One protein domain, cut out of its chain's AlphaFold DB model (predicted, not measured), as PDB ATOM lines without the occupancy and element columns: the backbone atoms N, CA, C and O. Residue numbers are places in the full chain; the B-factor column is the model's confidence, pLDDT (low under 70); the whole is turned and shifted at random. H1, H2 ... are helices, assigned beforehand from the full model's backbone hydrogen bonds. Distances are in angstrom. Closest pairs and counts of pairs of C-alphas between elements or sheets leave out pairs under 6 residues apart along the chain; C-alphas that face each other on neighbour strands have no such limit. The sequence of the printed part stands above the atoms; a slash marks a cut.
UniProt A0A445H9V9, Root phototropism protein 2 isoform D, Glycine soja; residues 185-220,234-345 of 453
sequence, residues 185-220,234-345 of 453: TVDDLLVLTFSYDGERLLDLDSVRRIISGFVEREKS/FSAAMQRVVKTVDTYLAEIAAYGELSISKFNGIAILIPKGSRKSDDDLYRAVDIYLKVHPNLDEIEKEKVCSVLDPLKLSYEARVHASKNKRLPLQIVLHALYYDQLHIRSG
ATOM      1  N   THR A 185      32.426  18.083  22.199       95.00
ATOM      2  CA  THR A 185      31.380  17.563  23.084       95.00
ATOM      3  C   THR A 185      29.989  17.947  22.582       95.00
ATOM      4  O   THR A 185      29.826  18.783  21.696       95.00
ATOM      5  N   VAL A 186      28.954  17.321  23.140       94.94
ATOM      6  CA  VAL A 186      27.567  17.652  22.786       94.94
ATOM      7  C   VAL A 186      27.234  19.086  23.192       94.94
ATOM      8  O   VAL A 186      26.633  19.803  22.397       94.94
ATOM      9  N   ASP A 187      27.698  19.528  24.363       93.00
ATOM     10  CA  ASP A 187      27.476  20.887  24.865       93.00
ATOM     11  C   ASP A 187      28.027  21.948  23.901       93.00
ATOM     12  O   ASP A 187      27.357  22.942  23.628       93.00
ATOM     13  N   ASP A 188      29.195  21.701  23.298       92.88
ATOM     14  CA  ASP A 188      29.787  22.598  22.296       92.88
ATOM     15  C   ASP A 188      28.885  22.755  21.053       92.88
ATOM     16  O   ASP A 188      28.755  23.852  20.508       92.88
ATOM     17  N   LEU A 189      28.237  21.671  20.602       92.88
ATOM     18  CA  LEU A 189      27.291  21.711  19.477       92.88
ATOM     19  C   LEU A 189      25.964  22.369  19.868       92.88
ATOM     20  O   LEU A 189      25.361  23.074  19.055       92.88
ATOM     21  N   LEU A 190      25.505  22.171  21.105       91.44
ATOM     22  CA  LEU A 190      24.278  22.789  21.607       91.44
ATOM     23  C   LEU A 190      24.417  24.309  21.727       91.44
ATOM     24  O   LEU A 190      23.481  25.018  21.364       91.44
ATOM     25  N   VAL A 191      25.589  24.815  22.127       89.06
ATOM     26  CA  VAL A 191      25.884  26.261  22.160       89.06
ATOM     27  C   VAL A 191      25.746  26.909  20.777       89.06
ATOM     28  O   VAL A 191      25.330  28.059  20.683       89.06
ATOM     29  N   LEU A 192      26.063  26.186  19.697       85.62
ATOM     30  CA  LEU A 192      25.846  26.671  18.326       85.62
ATOM     31  C   LEU A 192      24.371  26.615  17.910       85.62
ATOM     32  O   LEU A 192      23.919  27.395  17.079       85.62
ATOM     33  N   THR A 193      23.636  25.661  18.468       87.31
ATOM     34  CA  THR A 193      22.297  25.299  18.011       87.31
ATOM     35  C   THR A 193      21.212  26.151  18.656       87.31
ATOM     36  O   THR A 193      20.236  26.502  17.992       87.31
ATOM     37  N   PHE A 194      21.367  26.480  19.937       88.62
ATOM     38  CA  PHE A 194      20.373  27.201  20.721       88.62
ATOM     39  C   PHE A 194      20.701  28.690  20.858       88.62
ATOM     40  O   PHE A 194      21.854  29.116  20.804       88.62
ATOM     41  N   SER A 195      19.664  29.498  21.065       85.38
ATOM     42  CA  SER A 195      19.803  30.867  21.553       85.38
ATOM     43  C   SER A 195      20.463  30.908  22.935       85.38
ATOM     44  O   SER A 195      20.490  29.919  23.663       85.38
ATOM     45  N   TYR A 196      20.994  32.075  23.313       78.12
ATOM     46  CA  TYR A 196      21.675  32.271  24.603       78.12
ATOM     47  C   TYR A 196      20.800  31.909  25.821       78.12
ATOM     48  O   TYR A 196      21.320  31.484  26.848       78.12
ATOM     49  N   ASP A 197      19.483  32.074  25.703       81.25
ATOM     50  CA  ASP A 197      18.491  31.697  26.717       81.25
ATOM     51  C   ASP A 197      18.107  30.203  26.683       81.25
ATOM     52  O   ASP A 197      17.418  29.729  27.583       81.25
ATOM     53  N   GLY A 198      18.566  29.443  25.683       77.00
ATOM     54  CA  GLY A 198      18.246  28.028  25.503       77.00
ATOM     55  C   GLY A 198      16.834  27.760  24.976       77.00
ATOM     56  O   GLY A 198      16.427  26.603  24.903       77.00
ATOM     57  N   GLU A 199      16.075  28.796  24.609       80.44
ATOM     58  CA  GLU A 199      14.646  28.652  24.307       80.44
ATOM     59  C   GLU A 199      14.348  28.358  22.835       80.44
ATOM     60  O   GLU A 199      13.264  27.867  22.529       80.44
ATOM     61  N   ARG A 200      15.264  28.665  21.906       83.56
ATOM     62  CA  ARG A 200      14.998  28.579  20.460       83.56
ATOM     63  C   ARG A 200      16.150  27.935  19.705       83.56
ATOM     64  O   ARG A 200      17.310  28.270  19.919       83.56
ATOM     65  N   LEU A 201      15.816  27.074  18.744       83.31
ATOM     66  CA  LEU A 201      16.774  26.541  17.774       83.31
ATOM     67  C   LEU A 201      17.106  27.612  16.724       83.31
ATOM     68  O   LEU A 201      16.253  27.957  15.904       83.31
ATOM     69  N   LEU A 202      18.340  28.116  16.737       82.75
ATOM     70  CA  LEU A 202      18.834  29.119  15.794       82.75
ATOM     71  C   LEU A 202      19.522  28.475  14.588       82.75
ATOM     72  O   LEU A 202      19.067  28.671  13.462       82.75
ATOM     73  N   ASP A 203      20.585  27.695  14.807       85.25
ATOM     74  CA  ASP A 203      21.500  27.313  13.725       85.25
ATOM     75  C   ASP A 203      21.829  25.813  13.681       85.25
ATOM     76  O   ASP A 203      22.879  25.333  14.103       85.25
ATOM     77  N   LEU A 204      20.903  25.056  13.094       92.31
ATOM     78  CA  LEU A 204      21.102  23.637  12.781       92.31
ATOM     79  C   LEU A 204      21.885  23.419  11.482       92.31
ATOM     80  O   LEU A 204      22.452  22.345  11.268       92.31
ATOM     81  N   ASP A 205      21.900  24.411  10.594       92.00
ATOM     82  CA  ASP A 205      22.545  24.292   9.293       92.00
ATOM     83  C   ASP A 205      24.071  24.334   9.412       92.00
ATOM     84  O   ASP A 205      24.744  23.585   8.701       92.00
ATOM     85  N   SER A 206      24.621  25.121  10.341       92.81
ATOM     86  CA  SER A 206      26.052  25.094  10.669       92.81
ATOM     87  C   SER A 206      26.482  23.728  11.199       92.81
ATOM     88  O   SER A 206      27.450  23.158  10.697       92.81
ATOM     89  N   VAL A 207      25.724  23.136  12.131       94.62
ATOM     90  CA  VAL A 207      26.005  21.780  12.641       94.62
ATOM     91  C   VAL A 207      25.957  20.752  11.511       94.62
ATOM     92  O   VAL A 207      26.853  19.915  11.387       94.62
ATOM     93  N   ARG A 208      24.960  20.851  10.622       95.56
ATOM     94  CA  ARG A 208      24.851  19.995   9.434       95.56
ATOM     95  C   ARG A 208      26.083  20.125   8.530       95.56
ATOM     96  O   ARG A 208      26.631  19.108   8.113       95.56
ATOM     97  N   ARG A 209      26.548  21.348   8.240       95.69
ATOM     98  CA  ARG A 209      27.754  21.592   7.424       95.69
ATOM     99  C   ARG A 209      29.021  21.044   8.082       95.69
ATOM    100  O   ARG A 209      29.812  20.395   7.400       95.69
ATOM    101  N   ILE A 210      29.173  21.230   9.394       96.44
ATOM    102  CA  ILE A 210      30.307  20.719  10.178       96.44
ATOM    103  C   ILE A 210      30.370  19.186  10.120       96.44
ATOM    104  O   ILE A 210      31.417  18.612   9.824       96.44
ATOM    105  N   ILE A 211      29.249  18.503  10.365       96.19
ATOM    106  CA  ILE A 211      29.204  17.034  10.332       96.19
ATOM    107  C   ILE A 211      29.472  16.527   8.909       96.19
ATOM    108  O   ILE A 211      30.296  15.629   8.728       96.19
ATOM    109  N   SER A 212      28.835  17.120   7.893       95.75
ATOM    110  CA  SER A 212      29.058  16.753   6.486       95.75
ATOM    111  C   SER A 212      30.527  16.883   6.090       95.75
ATOM    112  O   SER A 212      31.095  15.933   5.553       95.75
ATOM    113  N   GLY A 213      31.168  18.010   6.420       94.94
ATOM    114  CA  GLY A 213      32.578  18.236   6.100       94.94
ATOM    115  C   GLY A 213      33.511  17.215   6.757       94.94
ATOM    116  O   GLY A 213      34.501  16.799   6.153       94.94
ATOM    117  N   PHE A 214      33.191  16.756   7.972       95.06
ATOM    118  CA  PHE A 214      33.973  15.723   8.650       95.06
ATOM    119  C   PHE A 214      33.805  14.365   7.963       95.06
ATOM    120  O   PHE A 214      34.794  13.691   7.670       95.06
ATOM    121  N   VAL A 215      32.561  13.981   7.663       92.94
ATOM    122  CA  VAL A 215      32.242  12.699   7.019       92.94
ATOM    123  C   VAL A 215      32.835  12.617   5.609       92.94
ATOM    124  O   VAL A 215      33.360  11.572   5.225       92.94
ATOM    125  N   GLU A 216      32.777  13.699   4.829       91.31
ATOM    126  CA  GLU A 216      33.390  13.777   3.495       91.31
ATOM    127  C   GLU A 216      34.912  13.615   3.552       91.31
ATOM    128  O   GLU A 216      35.490  12.881   2.742       91.31
ATOM    129  N   ARG A 217      35.561  14.229   4.549       89.06
ATOM    130  CA  ARG A 217      37.004  14.089   4.774       89.06
ATOM    131  C   ARG A 217      37.392  12.655   5.127       89.06
ATOM    132  O   ARG A 217      38.292  12.112   4.496       89.06
ATOM    133  N   GLU A 218      36.700  12.034   6.082       83.69
ATOM    134  CA  GLU A 218      36.942  10.637   6.480       83.69
ATOM    135  C   GLU A 218      36.793   9.683   5.287       83.69
ATOM    136  O   GLU A 218      37.673   8.856   5.040       83.69
ATOM    137  N   LYS A 219      35.739   9.852   4.472       80.12
ATOM    138  CA  LYS A 219      35.564   9.080   3.229       80.12
ATOM    139  C   LYS A 219      36.757   9.253   2.291       80.12
ATOM    140  O   LYS A 219      37.299   8.258   1.818       80.12
ATOM    141  N   SER A 220      37.212  10.485   2.059       76.69
ATOM    142  CA  SER A 220      38.382  10.744   1.213       76.69
ATOM    143  C   SER A 220      39.644  10.051   1.748       76.69
ATOM    144  O   SER A 220      40.327   9.361   0.994       76.69
ATOM    145  N   PHE A 234      35.459   1.605  10.538       72.69
ATOM    146  CA  PHE A 234      35.628   3.056  10.569       72.69
ATOM    147  C   PHE A 234      36.629   3.487  11.656       72.69
ATOM    148  O   PHE A 234      36.741   2.853  12.710       72.69
ATOM    149  N   SER A 235      37.309   4.616  11.421       84.38
ATOM    150  CA  SER A 235      38.288   5.209  12.341       84.38
ATOM    151  C   SER A 235      37.736   5.381  13.763       84.38
ATOM    152  O   SER A 235      36.551   5.663  13.969       84.38
ATOM    153  N   ALA A 236      38.608   5.295  14.774       87.50
ATOM    154  CA  ALA A 236      38.246   5.630  16.154       87.50
ATOM    155  C   ALA A 236      37.715   7.072  16.281       87.50
ATOM    156  O   ALA A 236      36.878   7.339  17.143       87.50
ATOM    157  N   ALA A 237      38.173   7.977  15.409       90.25
ATOM    158  CA  ALA A 237      37.657   9.337  15.286       90.25
ATOM    159  C   ALA A 237      36.185   9.339  14.851       90.25
ATOM    160  O   ALA A 237      35.343   9.915  15.539       90.25
ATOM    161  N   MET A 238      35.853   8.616  13.776       91.75
ATOM    162  CA  MET A 238      34.473   8.456  13.309       91.75
ATOM    163  C   MET A 238      33.576   7.875  14.402       91.75
ATOM    164  O   MET A 238      32.494   8.396  14.634       91.75
ATOM    165  N   GLN A 239      34.025   6.849  15.129       90.88
ATOM    166  CA  GLN A 239      33.226   6.258  16.212       90.88
ATOM    167  C   GLN A 239      32.917   7.255  17.341       90.88
ATOM    168  O   GLN A 239      31.816   7.235  17.891       90.88
ATOM    169  N   ARG A 240      33.855   8.155  17.674       92.62
ATOM    170  CA  ARG A 240      33.587   9.248  18.623       92.62
ATOM    171  C   ARG A 240      32.546  10.216  18.074       92.62
ATOM    172  O   ARG A 240      31.591  10.520  18.780       92.62
ATOM    173  N   VAL A 241      32.692  10.639  16.817       95.25
ATOM    174  CA  VAL A 241      31.750  11.564  16.171       95.25
ATOM    175  C   VAL A 241      30.350  10.963  16.067       95.25
ATOM    176  O   VAL A 241      29.394  11.647  16.400       95.25
ATOM    177  N   VAL A 242      30.217   9.687  15.694       94.50
ATOM    178  CA  VAL A 242      28.932   8.961  15.672       94.50
ATOM    179  C   VAL A 242      28.233   9.081  17.026       94.50
ATOM    180  O   VAL A 242      27.087   9.516  17.090       94.50
ATOM    181  N   LYS A 243      28.947   8.782  18.118       94.31
ATOM    182  CA  LYS A 243      28.394   8.866  19.472       94.31
ATOM    183  C   LYS A 243      28.003  10.296  19.857       94.31
ATOM    184  O   LYS A 243      26.933  10.499  20.433       94.31
ATOM    185  N   THR A 244      28.847  11.283  19.548       96.31
ATOM    186  CA  THR A 244      28.547  12.700  19.801       96.31
ATOM    187  C   THR A 244      27.305  13.140  19.029       96.31
ATOM    188  O   THR A 244      26.424  13.760  19.615       96.31
ATOM    189  N   VAL A 245      27.187  12.777  17.749       96.69
ATOM    190  CA  VAL A 245      26.050  13.147  16.893       96.69
ATOM    191  C   VAL A 245      24.762  12.463  17.338       96.69
ATOM    192  O   VAL A 245      23.741  13.135  17.430       96.69
ATOM    193  N   ASP A 246      24.786  11.170  17.666       96.12
ATOM    194  CA  ASP A 246      23.587  10.462  18.133       96.12
ATOM    195  C   ASP A 246      23.133  10.978  19.515       96.12
ATOM    196  O   ASP A 246      21.937  11.125  19.770       96.12
ATOM    197  N   THR A 247      24.075  11.364  20.386       96.44
ATOM    198  CA  THR A 247      23.745  12.031  21.659       96.44
ATOM    199  C   THR A 247      23.174  13.429  21.427       96.44
ATOM    200  O   THR A 247      22.154  13.770  22.013       96.44
ATOM    201  N   TYR A 248      23.772  14.213  20.532       96.88
ATOM    202  CA  TYR A 248      23.268  15.526  20.132       96.88
ATOM    203  C   TYR A 248      21.862  15.450  19.511       96.88
ATOM    204  O   TYR A 248      20.999  16.262  19.839       96.88
ATOM    205  N   LEU A 249      21.593  14.437  18.677       97.12
ATOM    206  CA  LEU A 249      20.263  14.167  18.123       97.12
ATOM    207  C   LEU A 249      19.227  13.929  19.224       97.12
ATOM    208  O   LEU A 249      18.102  14.406  19.103       97.12
ATOM    209  N   ALA A 250      19.599  13.223  20.295       96.94
ATOM    210  CA  ALA A 250      18.717  12.997  21.437       96.94
ATOM    211  C   ALA A 250      18.389  14.293  22.197       96.94
ATOM    212  O   ALA A 250      17.245  14.465  22.617       96.94
ATOM    213  N   GLU A 251      19.352  15.208  22.326       95.19
ATOM    214  CA  GLU A 251      19.145  16.514  22.964       95.19
ATOM    215  C   GLU A 251      18.219  17.407  22.126       95.19
ATOM    216  O   GLU A 251      17.214  17.907  22.631       95.19
ATOM    217  N   ILE A 252      18.468  17.550  20.817       95.44
ATOM    218  CA  ILE A 252      17.593  18.376  19.967       95.44
ATOM    219  C   ILE A 252      16.201  17.756  19.787       95.44
ATOM    220  O   ILE A 252      15.225  18.485  19.631       95.44
ATOM    221  N   ALA A 253      16.078  16.424  19.844       96.19
ATOM    222  CA  ALA A 253      14.793  15.727  19.776       96.19
ATOM    223  C   ALA A 253      13.857  16.069  20.940       96.19
ATOM    224  O   ALA A 253      12.643  15.903  20.814       96.19
ATOM    225  N   ALA A 254      14.403  16.553  22.060       94.31
ATOM    226  CA  ALA A 254      13.613  17.013  23.191       94.31
ATOM    227  C   ALA A 254      12.884  18.345  22.914       94.31
ATOM    228  O   ALA A 254      11.994  18.723  23.677       94.31
ATOM    229  N   TYR A 255      13.228  19.048  21.828       93.44
ATOM    230  CA  TYR A 255      12.627  20.323  21.450       93.44
ATOM    231  C   TYR A 255      11.364  20.134  20.596       93.44
ATOM    232  O   TYR A 255      11.413  19.564  19.506       93.44
ATOM    233  N   GLY A 256      10.228  20.649  21.075       90.75
ATOM    234  CA  GLY A 256       8.904  20.375  20.499       90.75
ATOM    235  C   GLY A 256       8.560  21.070  19.181       90.75
ATOM    236  O   GLY A 256       7.562  20.713  18.563       90.75
ATOM    237  N   GLU A 257       9.355  22.045  18.730       90.50
ATOM    238  CA  GLU A 257       9.177  22.653  17.399       90.50
ATOM    239  C   GLU A 257      10.204  22.125  16.377       90.50
ATOM    240  O   GLU A 257      10.345  22.671  15.277       90.50
ATOM    241  N   LEU A 258      10.958  21.069  16.716       94.44
ATOM    242  CA  LEU A 258      11.922  20.474  15.798       94.44
ATOM    243  C   LEU A 258      11.186  19.719  14.686       94.44
ATOM    244  O   LEU A 258      10.534  18.708  14.922       94.44
ATOM    245  N   SER A 259      11.347  20.151  13.436       94.50
ATOM    246  CA  SER A 259      10.728  19.459  12.302       94.50
ATOM    247  C   SER A 259      11.439  18.147  11.945       94.50
ATOM    248  O   SER A 259      12.662  18.025  12.059       94.50
ATOM    249  N   ILE A 260      10.677  17.194  11.400       96.12
ATOM    250  CA  ILE A 260      11.182  15.887  10.941       96.12
ATOM    251  C   ILE A 260      12.332  16.061   9.945       96.12
ATOM    252  O   ILE A 260      13.340  15.364  10.015       96.12
ATOM    253  N   SER A 261      12.207  17.025   9.023       95.50
ATOM    254  CA  SER A 261      13.235  17.283   8.011       95.50
ATOM    255  C   SER A 261      14.558  17.735   8.625       95.50
ATOM    256  O   SER A 261      15.610  17.371   8.104       95.50
ATOM    257  N   LYS A 262      14.520  18.525   9.703       95.19
ATOM    258  CA  LYS A 262      15.721  18.992  10.403       95.19
ATOM    259  C   LYS A 262      16.369  17.856  11.196       95.19
ATOM    260  O   LYS A 262      17.575  17.662  11.085       95.19
ATOM    261  N   PHE A 263      15.565  17.068  11.914       96.75
ATOM    262  CA  PHE A 263      16.039  15.892  12.651       96.75
ATOM    263  C   PHE A 263      16.686  14.856  11.713       96.75
ATOM    264  O   PHE A 263      17.871  14.540  11.839       96.75
ATOM    265  N   ASN A 264      15.945  14.398  10.699       96.25
ATOM    266  CA  ASN A 264      16.445  13.416   9.738       96.25
ATOM    267  C   ASN A 264      17.618  13.956   8.921       96.25
ATOM    268  O   ASN A 264      18.549  13.208   8.637       96.25
ATOM    269  N   GLY A 265      17.596  15.245   8.564       96.00
ATOM    270  CA  GLY A 265      18.655  15.887   7.789       96.00
ATOM    271  C   GLY A 265      20.031  15.819   8.453       96.00
ATOM    272  O   GLY A 265      21.032  15.829   7.741       96.00
ATOM    273  N   ILE A 266      20.087  15.706   9.784       96.19
ATOM    274  CA  ILE A 266      21.327  15.491  10.541       96.19
ATOM    275  C   ILE A 266      21.602  13.991  10.712       96.19
ATOM    276  O   ILE A 266      22.715  13.538  10.447       96.19
ATOM    277  N   ALA A 267      20.591  13.199  11.084       95.62
ATOM    278  CA  ALA A 267      20.744  11.764  11.342       95.62
ATOM    279  C   ALA A 267      21.305  10.966  10.150       95.62
ATOM    280  O   ALA A 267      22.105  10.044  10.350       95.62
ATOM    281  N   ILE A 268      20.934  11.340   8.919       94.88
ATOM    282  CA  ILE A 268      21.386  10.669   7.688       94.88
ATOM    283  C   ILE A 268      22.810  11.038   7.257       94.88
ATOM    284  O   ILE A 268      23.356  10.372   6.376       94.88
ATOM    285  N   LEU A 269      23.417  12.087   7.829       94.69
ATOM    286  CA  LEU A 269      24.785  12.482   7.468       94.69
ATOM    287  C   LEU A 269      25.801  11.406   7.844       94.69
ATOM    288  O   LEU A 269      26.786  11.192   7.137       94.69
ATOM    289  N   ILE A 270      25.538  10.716   8.952       92.38
ATOM    290  CA  ILE A 270      26.347   9.606   9.432       92.38
ATOM    291  C   ILE A 270      26.005   8.345   8.619       92.38
ATOM    292  O   ILE A 270      24.857   7.886   8.652       92.38
ATOM    293  N   PRO A 271      26.976   7.741   7.900       88.81
ATOM    294  CA  PRO A 271      26.730   6.542   7.105       88.81
ATOM    295  C   PRO A 271      26.234   5.374   7.964       88.81
ATOM    296  O   PRO A 271      26.819   5.084   9.008       88.81
ATOM    297  N   LYS A 272      25.229   4.625   7.486       85.56
ATOM    298  CA  LYS A 272      24.661   3.471   8.215       85.56
ATOM    299  C   LYS A 272      25.710   2.430   8.618       85.56
ATOM    300  O   LYS A 272      25.612   1.860   9.699       85.56
ATOM    301  N   GLY A 273      26.730   2.199   7.788       82.00
ATOM    302  CA  GLY A 273      27.829   1.269   8.089       82.00
ATOM    303  C   GLY A 273      28.698   1.689   9.281       82.00
ATOM    304  O   GLY A 273      29.268   0.833   9.942       82.00
ATOM    305  N   SER A 274      28.758   2.988   9.599       85.69
ATOM    306  CA  SER A 274      29.617   3.504  10.674       85.69
ATOM    307  C   SER A 274      29.067   3.264  12.074       85.69
ATOM    308  O   SER A 274      29.831   3.249  13.039       85.69
ATOM    309  N   ARG A 275      27.761   3.004  12.191       88.50
ATOM    310  CA  ARG A 275      27.133   2.621  13.453       88.50
ATOM    311  C   ARG A 275      27.321   1.130  13.704       88.50
ATOM    312  O   ARG A 275      26.841   0.293  12.932       88.50
ATOM    313  N   LYS A 276      28.012   0.809  14.802       85.88
ATOM    314  CA  LYS A 276      28.115  -0.561  15.332       85.88
ATOM    315  C   LYS A 276      26.810  -1.011  15.985       85.88
ATOM    316  O   LYS A 276      26.459  -2.180  15.905       85.88
ATOM    317  N   SER A 277      26.113  -0.071  16.613       89.88
ATOM    318  CA  SER A 277      24.797  -0.240  17.215       89.88
ATOM    319  C   SER A 277      24.010   1.052  17.026       89.88
ATOM    320  O   SER A 277      24.593   2.136  17.056       89.88
ATOM    321  N   ASP A 278      22.703   0.912  16.837       93.44
ATOM    322  CA  ASP A 278      21.771   2.024  16.631       93.44
ATOM    323  C   ASP A 278      21.046   2.431  17.934       93.44
ATOM    324  O   ASP A 278      20.064   3.165  17.894       93.44
ATOM    325  N   ASP A 279      21.510   1.974  19.103       94.69
ATOM    326  CA  ASP A 279      20.836   2.193  20.393       94.69
ATOM    327  C   ASP A 279      20.697   3.681  20.763       94.69
ATOM    328  O   ASP A 279      19.625   4.122  21.188       94.69
ATOM    329  N   ASP A 280      21.755   4.475  20.568       94.69
ATOM    330  CA  ASP A 280      21.733   5.919  20.838       94.69
ATOM    331  C   ASP A 280      20.826   6.666  19.848       94.69
ATOM    332  O   ASP A 280      20.072   7.561  20.239       94.69
ATOM    333  N   LEU A 281      20.828   6.250  18.578       95.50
ATOM    334  CA  LEU A 281      19.922   6.786  17.563       95.50
ATOM    335  C   LEU A 281      18.462   6.426  17.874       95.50
ATOM    336  O   LEU A 281      17.573   7.267  17.753       95.50
ATOM    337  N   TYR A 282      18.205   5.201  18.333       96.06
ATOM    338  CA  TYR A 282      16.889   4.775  18.796       96.06
ATOM    339  C   TYR A 282      16.410   5.606  19.984       96.06
ATOM    340  O   TYR A 282      15.256   6.033  19.996       96.06
ATOM    341  N   ARG A 283      17.290   5.896  20.951       96.62
ATOM    342  CA  ARG A 283      16.978   6.801  22.065       96.62
ATOM    343  C   ARG A 283      16.551   8.177  21.554       96.62
ATOM    344  O   ARG A 283      15.545   8.700  22.028       96.62
ATOM    345  N   ALA A 284      17.263   8.739  20.577       97.56
ATOM    346  CA  ALA A 284      16.894  10.017  19.972       97.56
ATOM    347  C   ALA A 284      15.517   9.965  19.283       97.56
ATOM    348  O   ALA A 284      14.686  10.847  19.494       97.56
ATOM    349  N   VAL A 285      15.245   8.903  18.516       97.00
ATOM    350  CA  VAL A 285      13.947   8.684  17.856       97.00
ATOM    351  C   VAL A 285      12.813   8.533  18.876       97.00
ATOM    352  O   VAL A 285      11.766   9.155  18.714       97.00
ATOM    353  N   ASP A 286      12.998   7.756  19.948       96.44
ATOM    354  CA  ASP A 286      11.972   7.591  20.987       96.44
ATOM    355  C   ASP A 286      11.677   8.909  21.718       96.44
ATOM    356  O   ASP A 286      10.511   9.237  21.948       96.44
ATOM    357  N   ILE A 287      12.707   9.707  22.025       97.50
ATOM    358  CA  ILE A 287      12.531  11.052  22.591       97.50
ATOM    359  C   ILE A 287      11.726  11.929  21.625       97.50
ATOM    360  O   ILE A 287      10.741  12.537  22.048       97.50
ATOM    361  N   TYR A 288      12.076  11.934  20.335       97.62
ATOM    362  CA  TYR A 288      11.371  12.720  19.323       97.62
ATOM    363  C   TYR A 288       9.884  12.350  19.263       97.62
ATOM    364  O   TYR A 288       9.019  13.219  19.373       97.62
ATOM    365  N   LEU A 289       9.572  11.054  19.172       96.88
ATOM    366  CA  LEU A 289       8.197  10.545  19.139       96.88
ATOM    367  C   LEU A 289       7.432  10.812  20.443       96.88
ATOM    368  O   LEU A 289       6.210  10.955  20.434       96.88
ATOM    369  N   LYS A 290       8.127  10.861  21.583       96.38
ATOM    370  CA  LYS A 290       7.530  11.204  22.878       96.38
ATOM    371  C   LYS A 290       7.154  12.685  22.957       96.38
ATOM    372  O   LYS A 290       6.105  12.992  23.520       96.38
ATOM    373  N   VAL A 291       7.996  13.575  22.434       96.62
ATOM    374  CA  VAL A 291       7.775  15.031  22.443       96.62
ATOM    375  C   VAL A 291       6.775  15.471  21.369       96.62
ATOM    376  O   VAL A 291       6.056  16.446  21.577       96.62
ATOM    377  N   HIS A 292       6.648  14.710  20.280       95.38
ATOM    378  CA  HIS A 292       5.725  14.978  19.174       95.38
ATOM    379  C   HIS A 292       4.595  13.923  19.118       95.38
ATOM    380  O   HIS A 292       4.566  13.082  18.219       95.38
ATOM    381  N   PRO A 293       3.628  13.929  20.060       93.69
ATOM    382  CA  PRO A 293       2.578  12.907  20.130       93.69
ATOM    383  C   PRO A 293       1.544  12.990  18.995       93.69
ATOM    384  O   PRO A 293       0.803  12.034  18.782       93.69
ATOM    385  N   ASN A 294       1.485  14.120  18.286       93.31
ATOM    386  CA  ASN A 294       0.475  14.404  17.262       93.31
ATOM    387  C   ASN A 294       0.879  13.952  15.849       93.31
ATOM    388  O   ASN A 294       0.157  14.255  14.903       93.31
ATOM    389  N   LEU A 295       2.016  13.264  15.700       94.38
ATOM    390  CA  LEU A 295       2.481  12.775  14.404       94.38
ATOM    391  C   LEU A 295       1.549  11.694  13.853       94.38
ATOM    392  O   LEU A 295       1.130  10.787  14.587       94.38
ATOM    393  N   ASP A 296       1.277  11.757  12.552       94.19
ATOM    394  CA  ASP A 296       0.567  10.687  11.853       94.19
ATOM    395  C   ASP A 296       1.472   9.457  11.610       94.19
ATOM    396  O   ASP A 296       2.673   9.468  11.884       94.19
ATOM    397  N   GLU A 297       0.903   8.348  11.127       93.25
ATOM    398  CA  GLU A 297       1.685   7.121  10.889       93.25
ATOM    399  C   GLU A 297       2.789   7.306   9.832       93.25
ATOM    400  O   GLU A 297       3.883   6.767   9.991       93.25
ATOM    401  N   ILE A 298       2.556   8.121   8.799       93.75
ATOM    402  CA  ILE A 298       3.533   8.378   7.730       93.75
ATOM    403  C   ILE A 298       4.699   9.213   8.274       93.75
ATOM    404  O   ILE A 298       5.862   9.003   7.928       93.75
ATOM    405  N   GLU A 299       4.409  10.187   9.125       95.75
ATOM    406  CA  GLU A 299       5.388  11.018   9.809       95.75
ATOM    407  C   GLU A 299       6.229  10.206  10.790       95.75
ATOM    408  O   GLU A 299       7.457  10.334  10.790       95.75
ATOM    409  N   LYS A 300       5.604   9.308  11.561       95.56
ATOM    410  CA  LYS A 300       6.333   8.364  12.418       95.56
ATOM    411  C   LYS A 300       7.260   7.476  11.599       95.56
ATOM    412  O   LYS A 300       8.422   7.334  11.973       95.56
ATOM    413  N   GLU A 301       6.795   6.928  10.475       94.50
ATOM    414  CA  GLU A 301       7.633   6.155   9.548       94.50
ATOM    415  C   GLU A 301       8.811   6.979   9.016       94.50
ATOM    416  O   GLU A 301       9.945   6.496   9.009       94.50
ATOM    417  N   LYS A 302       8.586   8.243   8.637       95.69
ATOM    418  CA  LYS A 302       9.656   9.141   8.177       95.69
ATOM    419  C   LYS A 302      10.719   9.350   9.249       95.69
ATOM    420  O   LYS A 302      11.897   9.162   8.948       95.69
ATOM    421  N   VAL A 303      10.339   9.710  10.477       96.19
ATOM    422  CA  VAL A 303      11.291   9.895  11.595       96.19
ATOM    423  C   VAL A 303      12.074   8.607  11.840       96.19
ATOM    424  O   VAL A 303      13.284   8.615  12.017       96.19
ATOM    425  N   CYS A 304      11.377   7.479  11.784       95.19
ATOM    426  CA  CYS A 304      11.927   6.160  12.033       95.19
ATOM    427  C   CYS A 304      12.821   5.611  10.903       95.19
ATOM    428  O   CYS A 304      13.596   4.688  11.140       95.19
ATOM    429  N   SER A 305      12.761   6.166   9.687       93.75
ATOM    430  CA  SER A 305      13.500   5.656   8.515       93.75
ATOM    431  C   SER A 305      15.031   5.714   8.634       93.75
ATOM    432  O   SER A 305      15.750   5.048   7.877       93.75
ATOM    433  N   VAL A 306      15.541   6.512   9.577       92.75
ATOM    434  CA  VAL A 306      16.977   6.645   9.858       92.75
ATOM    435  C   VAL A 306      17.530   5.460  10.651       92.75
ATOM    436  O   VAL A 306      18.735   5.226  10.603       92.75
ATOM    437  N   LEU A 307      16.657   4.710  11.331       92.75
ATOM    438  CA  LEU A 307      17.004   3.600  12.208       92.75
ATOM    439  C   LEU A 307      17.134   2.284  11.432       92.75
ATOM    440  O   LEU A 307      16.307   1.980  10.570       92.75
ATOM    441  N   ASP A 308      18.122   1.465  11.787       90.12
ATOM    442  CA  ASP A 308      18.178   0.051  11.423       90.12
ATOM    443  C   ASP A 308      17.824  -0.832  12.638       90.12
ATOM    444  O   ASP A 308      18.666  -1.063  13.512       90.12
ATOM    445  N   PRO A 309      16.590  -1.377  12.716       86.25
ATOM    446  CA  PRO A 309      16.166  -2.204  13.845       86.25
ATOM    447  C   PRO A 309      17.013  -3.469  14.060       86.25
ATOM    448  O   PRO A 309      16.993  -4.032  15.153       86.25
ATOM    449  N   LEU A 310      17.750  -3.928  13.040       85.38
ATOM    450  CA  LEU A 310      18.620  -5.106  13.132       85.38
ATOM    451  C   LEU A 310      19.942  -4.802  13.857       85.38
ATOM    452  O   LEU A 310      20.594  -5.727  14.339       85.38
ATOM    453  N   LYS A 311      20.323  -3.521  13.956       88.25
ATOM    454  CA  LYS A 311      21.515  -3.037  14.678       88.25
ATOM    455  C   LYS A 311      21.242  -2.647  16.131       88.25
ATOM    456  O   LYS A 311      22.149  -2.202  16.835       88.25
ATOM    457  N   LEU A 312      20.004  -2.802  16.591       90.38
ATOM    458  CA  LEU A 312      19.641  -2.583  17.987       90.38
ATOM    459  C   LEU A 312      20.181  -3.708  18.866       90.38
ATOM    460  O   LEU A 312      20.145  -4.872  18.468       90.38
ATOM    461  N   SER A 313      20.616  -3.385  20.080       90.38
ATOM    462  CA  SER A 313      20.926  -4.383  21.103       90.38
ATOM    463  C   SER A 313      19.671  -5.124  21.571       90.38
ATOM    464  O   SER A 313      18.537  -4.701  21.337       90.38
ATOM    465  N   TYR A 314      19.863  -6.247  22.268       86.50
ATOM    466  CA  TYR A 314      18.753  -7.006  22.848       86.50
ATOM    467  C   TYR A 314      17.882  -6.138  23.773       86.50
ATOM    468  O   TYR A 314      16.657  -6.149  23.665       86.50
ATOM    469  N   GLU A 315      18.505  -5.334  24.636       87.75
ATOM    470  CA  GLU A 315      17.791  -4.448  25.559       87.75
ATOM    471  C   GLU A 315      16.978  -3.384  24.806       87.75
ATOM    472  O   GLU A 315      15.793  -3.182  25.099       87.75
ATOM    473  N   ALA A 316      17.574  -2.765  23.780       91.50
ATOM    474  CA  ALA A 316      16.900  -1.782  22.940       91.50
ATOM    475  C   ALA A 316      15.726  -2.393  22.156       91.50
ATOM    476  O   ALA A 316      14.652  -1.789  22.096       91.50
ATOM    477  N   ARG A 317      15.865  -3.620  21.630       90.06
ATOM    478  CA  ARG A 317      14.770  -4.342  20.954       90.06
ATOM    479  C   ARG A 317      13.624  -4.683  21.900       90.06
ATOM    480  O   ARG A 317      12.464  -4.494  21.535       90.06
ATOM    481  N   VAL A 318      13.914  -5.112  23.130       87.88
ATOM    482  CA  VAL A 318      12.875  -5.351  24.146       87.88
ATOM    483  C   VAL A 318      12.123  -4.056  24.455       87.88
ATOM    484  O   VAL A 318      10.892  -4.083  24.542       87.88
ATOM    485  N   HIS A 319      12.821  -2.921  24.568       92.56
ATOM    486  CA  HIS A 319      12.173  -1.619  24.736       92.56
ATOM    487  C   HIS A 319      11.306  -1.257  23.519       92.56
ATOM    488  O   HIS A 319      10.130  -0.929  23.680       92.56
ATOM    489  N   ALA A 320      11.846  -1.394  22.303       92.19
ATOM    490  CA  ALA A 320      11.143  -1.120  21.049       92.19
ATOM    491  C   ALA A 320       9.884  -1.978  20.876       92.19
ATOM    492  O   ALA A 320       8.833  -1.462  20.511       92.19
ATOM    493  N   SER A 321       9.938  -3.264  21.236       88.75
ATOM    494  CA  SER A 321       8.797  -4.182  21.125       88.75
ATOM    495  C   SER A 321       7.581  -3.779  21.971       88.75
ATOM    496  O   SER A 321       6.446  -4.126  21.650       88.75
ATOM    497  N   LYS A 322       7.815  -3.038  23.060       89.00
ATOM    498  CA  LYS A 322       6.780  -2.552  23.984       89.00
ATOM    499  C   LYS A 322       6.377  -1.105  23.696       89.00
ATOM    500  O   LYS A 322       5.430  -0.602  24.307       89.00
ATOM    501  N   ASN A 323       7.088  -0.427  22.797       91.69
ATOM    502  CA  ASN A 323       6.899   0.985  22.529       91.69
ATOM    503  C   ASN A 323       5.727   1.210  21.566       91.69
ATOM    504  O   ASN A 323       5.834   1.019  20.359       91.69
ATOM    505  N   LYS A 324       4.604   1.682  22.114       90.56
ATOM    506  CA  LYS A 324       3.376   1.971  21.355       90.56
ATOM    507  C   LYS A 324       3.497   3.167  20.402       90.56
ATOM    508  O   LYS A 324       2.570   3.408  19.638       90.56
ATOM    509  N   ARG A 325       4.580   3.950  20.492       93.06
ATOM    510  CA  ARG A 325       4.808   5.116  19.626       93.06
ATOM    511  C   ARG A 325       5.454   4.743  18.293       93.06
ATOM    512  O   ARG A 325       5.407   5.551  17.375       93.06
ATOM    513  N   LEU A 326       6.065   3.561  18.199       93.06
ATOM    514  CA  LEU A 326       6.770   3.122  16.998       93.06
ATOM    515  C   LEU A 326       5.801   2.565  15.946       93.06
ATOM    516  O   LEU A 326       4.830   1.895  16.310       93.06
ATOM    517  N   PRO A 327       6.106   2.748  14.649       92.75
ATOM    518  CA  PRO A 327       5.411   2.053  13.573       92.75
ATOM    519  C   PRO A 327       5.504   0.530  13.721       92.75
ATOM    520  O   PRO A 327       6.539  -0.016  14.126       92.75
ATOM    521  N   LEU A 328       4.444  -0.173  13.308       88.19
ATOM    522  CA  LEU A 328       4.354  -1.636  13.398       88.19
ATOM    523  C   LEU A 328       5.524  -2.354  12.714       88.19
ATOM    524  O   LEU A 328       5.987  -3.376  13.216       88.19
ATOM    525  N   GLN A 329       6.032  -1.817  11.601       86.31
ATOM    526  CA  GLN A 329       7.154  -2.408  10.870       86.31
ATOM    527  C   GLN A 329       8.433  -2.481  11.721       86.31
ATOM    528  O   GLN A 329       9.134  -3.492  11.692       86.31
ATOM    529  N   ILE A 330       8.723  -1.449  12.520       88.19
ATOM    530  CA  ILE A 330       9.904  -1.433  13.397       88.19
ATOM    531  C   ILE A 330       9.739  -2.415  14.547       88.19
ATOM    532  O   ILE A 330      10.656  -3.184  14.836       88.19
ATOM    533  N   VAL A 331       8.557  -2.425  15.164       88.06
ATOM    534  CA  VAL A 331       8.214  -3.374  16.230       88.06
ATOM    535  C   VAL A 331       8.351  -4.813  15.726       88.06
ATOM    536  O   VAL A 331       8.944  -5.653  16.402       88.06
ATOM    537  N   LEU A 332       7.865  -5.092  14.512       86.50
ATOM    538  CA  LEU A 332       7.971  -6.405  13.884       86.50
ATOM    539  C   LEU A 332       9.427  -6.792  13.621       86.50
ATOM    540  O   LEU A 332       9.806  -7.910  13.946       86.50
ATOM    541  N   HIS A 333      10.252  -5.896  13.072       83.94
ATOM    542  CA  HIS A 333      11.672  -6.182  12.846       83.94
ATOM    543  C   HIS A 333      12.427  -6.447  14.158       83.94
ATOM    544  O   HIS A 333      13.222  -7.385  14.216       83.94
ATOM    545  N   ALA A 334      12.134  -5.690  15.223       83.56
ATOM    546  CA  ALA A 334      12.719  -5.915  16.543       83.56
ATOM    547  C   ALA A 334      12.348  -7.299  17.113       83.56
ATOM    548  O   ALA A 334      13.215  -8.011  17.614       83.56
ATOM    549  N   LEU A 335      11.082  -7.716  16.983       79.69
ATOM    550  CA  LEU A 335      10.604  -9.031  17.431       79.69
ATOM    551  C   LEU A 335      11.102 -10.188  16.548       79.69
ATOM    552  O   LEU A 335      11.414 -11.270  17.047       79.69
ATOM    553  N   TYR A 336      11.159  -9.982  15.232       74.50
ATOM    554  CA  TYR A 336      11.543 -11.007  14.263       74.50
ATOM    555  C   TYR A 336      13.031 -11.348  14.348       74.50
ATOM    556  O   TYR A 336      13.386 -12.515  14.198       74.50
ATOM    557  N   TYR A 337      13.895 -10.375  14.655       69.62
ATOM    558  CA  TYR A 337      15.312 -10.633  14.918       69.62
ATOM    559  C   TYR A 337      15.498 -11.641  16.061       69.62
ATOM    560  O   TYR A 337      16.249 -12.605  15.920       69.62
ATOM    561  N   ASP A 338      14.761 -11.475  17.163       64.12
ATOM    562  CA  ASP A 338      14.824 -12.401  18.296       64.12
ATOM    563  C   ASP A 338      14.279 -13.790  17.917       64.12
ATOM    564  O   ASP A 338      14.854 -14.807  18.300       64.12
ATOM    565  N   GLN A 339      13.223 -13.868  17.097       66.75
ATOM    566  CA  GLN A 339      12.701 -15.145  16.587       66.75
ATOM    567  C   GLN A 339      13.673 -15.850  15.634       66.75
ATOM    568  O   GLN A 339      13.810 -17.073  15.697       66.75
ATOM    569  N   LEU A 340      14.347 -15.096  14.760       57.06
ATOM    570  CA  LEU A 340      15.381 -15.615  13.874       57.06
ATOM    571  C   LEU A 340      16.566 -16.142  14.672       57.06
ATOM    572  O   LEU A 340      16.961 -17.262  14.401       57.06
ATOM    573  N   HIS A 341      17.050 -15.428  15.691       57.00
ATOM    574  CA  HIS A 341      18.143 -15.886  16.565       57.00
ATOM    575  C   HIS A 341      17.782 -17.109  17.412       57.00
ATOM    576  O   HIS A 341      18.587 -18.024  17.588       57.00
ATOM    577  N   ILE A 342      16.538 -17.184  17.894       56.94
ATOM    578  CA  ILE A 342      16.024 -18.374  18.587       56.94
ATOM    579  C   ILE A 342      15.967 -19.581  17.632       56.94
ATOM    580  O   ILE A 342      16.198 -20.715  18.056       56.94
ATOM    581  N   ARG A 343      15.695 -19.355  16.339       53.72
ATOM    582  CA  ARG A 343      15.539 -20.397  15.309       53.72
ATOM    583  C   ARG A 343      16.844 -20.744  14.570       53.72
ATOM    584  O   ARG A 343      16.994 -21.883  14.139       53.72
ATOM    585  N   SER A 344      17.786 -19.805  14.472       49.09
ATOM    586  CA  SER A 344      19.153 -19.945  13.947       49.09
ATOM    587  C   SER A 344      20.151 -20.363  15.022       49.09
ATOM    588  O   SER A 344      21.351 -20.395  14.765       49.09
ATOM    589  N   GLY A 345      19.672 -20.744  16.210       49.72
ATOM    590  CA  GLY A 345      20.432 -21.453  17.234       49.72
ATOM    591  C   GLY A 345      20.915 -22.841  16.786       49.72
ATOM    592  O   GLY A 345      20.789 -23.809  17.531       49.72
TER     593      GLY A 345
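This is residues 185 to 220 and 234 to 345 of the 453 residues of the protein "Root phototropism protein 2 isoform D" of Glycine soja (UniProt A0A445H9V9). The model is a slab of helices in two rows: H3, H5 and H7 run in one row, and H2, H4 and H6 fan out in the other. H1 packs on H2 and H3 at one end, while H8 slants away past H7 at the other, with residues 339 to 345 sticking out. The printed part has 148 residues with eight named helices, H1 to H8 in order, and no named strand; the class is all helix. It is compact, with a radius of gyration of the C-alphas of 15.9 A, and only just flat, spanning 51 by 40 by 22 A.

H3, residues 236 to 253, touches H5, residues 279 to 291, at a shallow tilt of 12 degrees, the same way; their closest C-alphas, Ala 250 and Ala 284, are 3.8 A apart. H3 forms a helical hairpin with H4, residues 260 to 267; their closest C-alphas, Leu 249 and Phe 263, are 7.1 A apart. H4 touches H6, residues 297 to 304, the same way at 22 degrees, closest at C-alphas 260 and 303, 6.0 A. H1, residues 186 to 193, touches H3 at a steep tilt of 56 degrees, with C-alphas 186 and 248 closest, 5.5 A. H1 also touches H2, residues 204 to 220, with C-alphas 193 and 204 closest, 5.6 A. H7, residues 314 to 322, is close to H5 but not clearly touching, closest at C-alphas 316 and 279, 6.1 A. It touches H8, residues 328 to 343, at a steep tilt of 46 degrees, with C-alphas 321 and 331 closest, 5.0 A. Every O i to N i+4 pair is within hydrogen-bond range in H2 to H6; H1 has 3 of 4, H7 4 of 5 and H8 11 of 12.

H3 is 25.8 A long, H2 24.5 A and H8 21.9 A. H1 begins at C-alpha 186 (27.567, 17.652, 22.786), and H8 ends at C-alpha 343 (15.539, -20.397, 15.309).

The C-alphas of Tyr 196 and Gly 345 are farthest apart, 54.2 A. Residues 221 to 233 are not printed, and C-alphas 220 and 234 stand 12.4 A apart across this cut. The link from H4 to H5 is long. Residues 337 to 345 are under 70 in pLDDT.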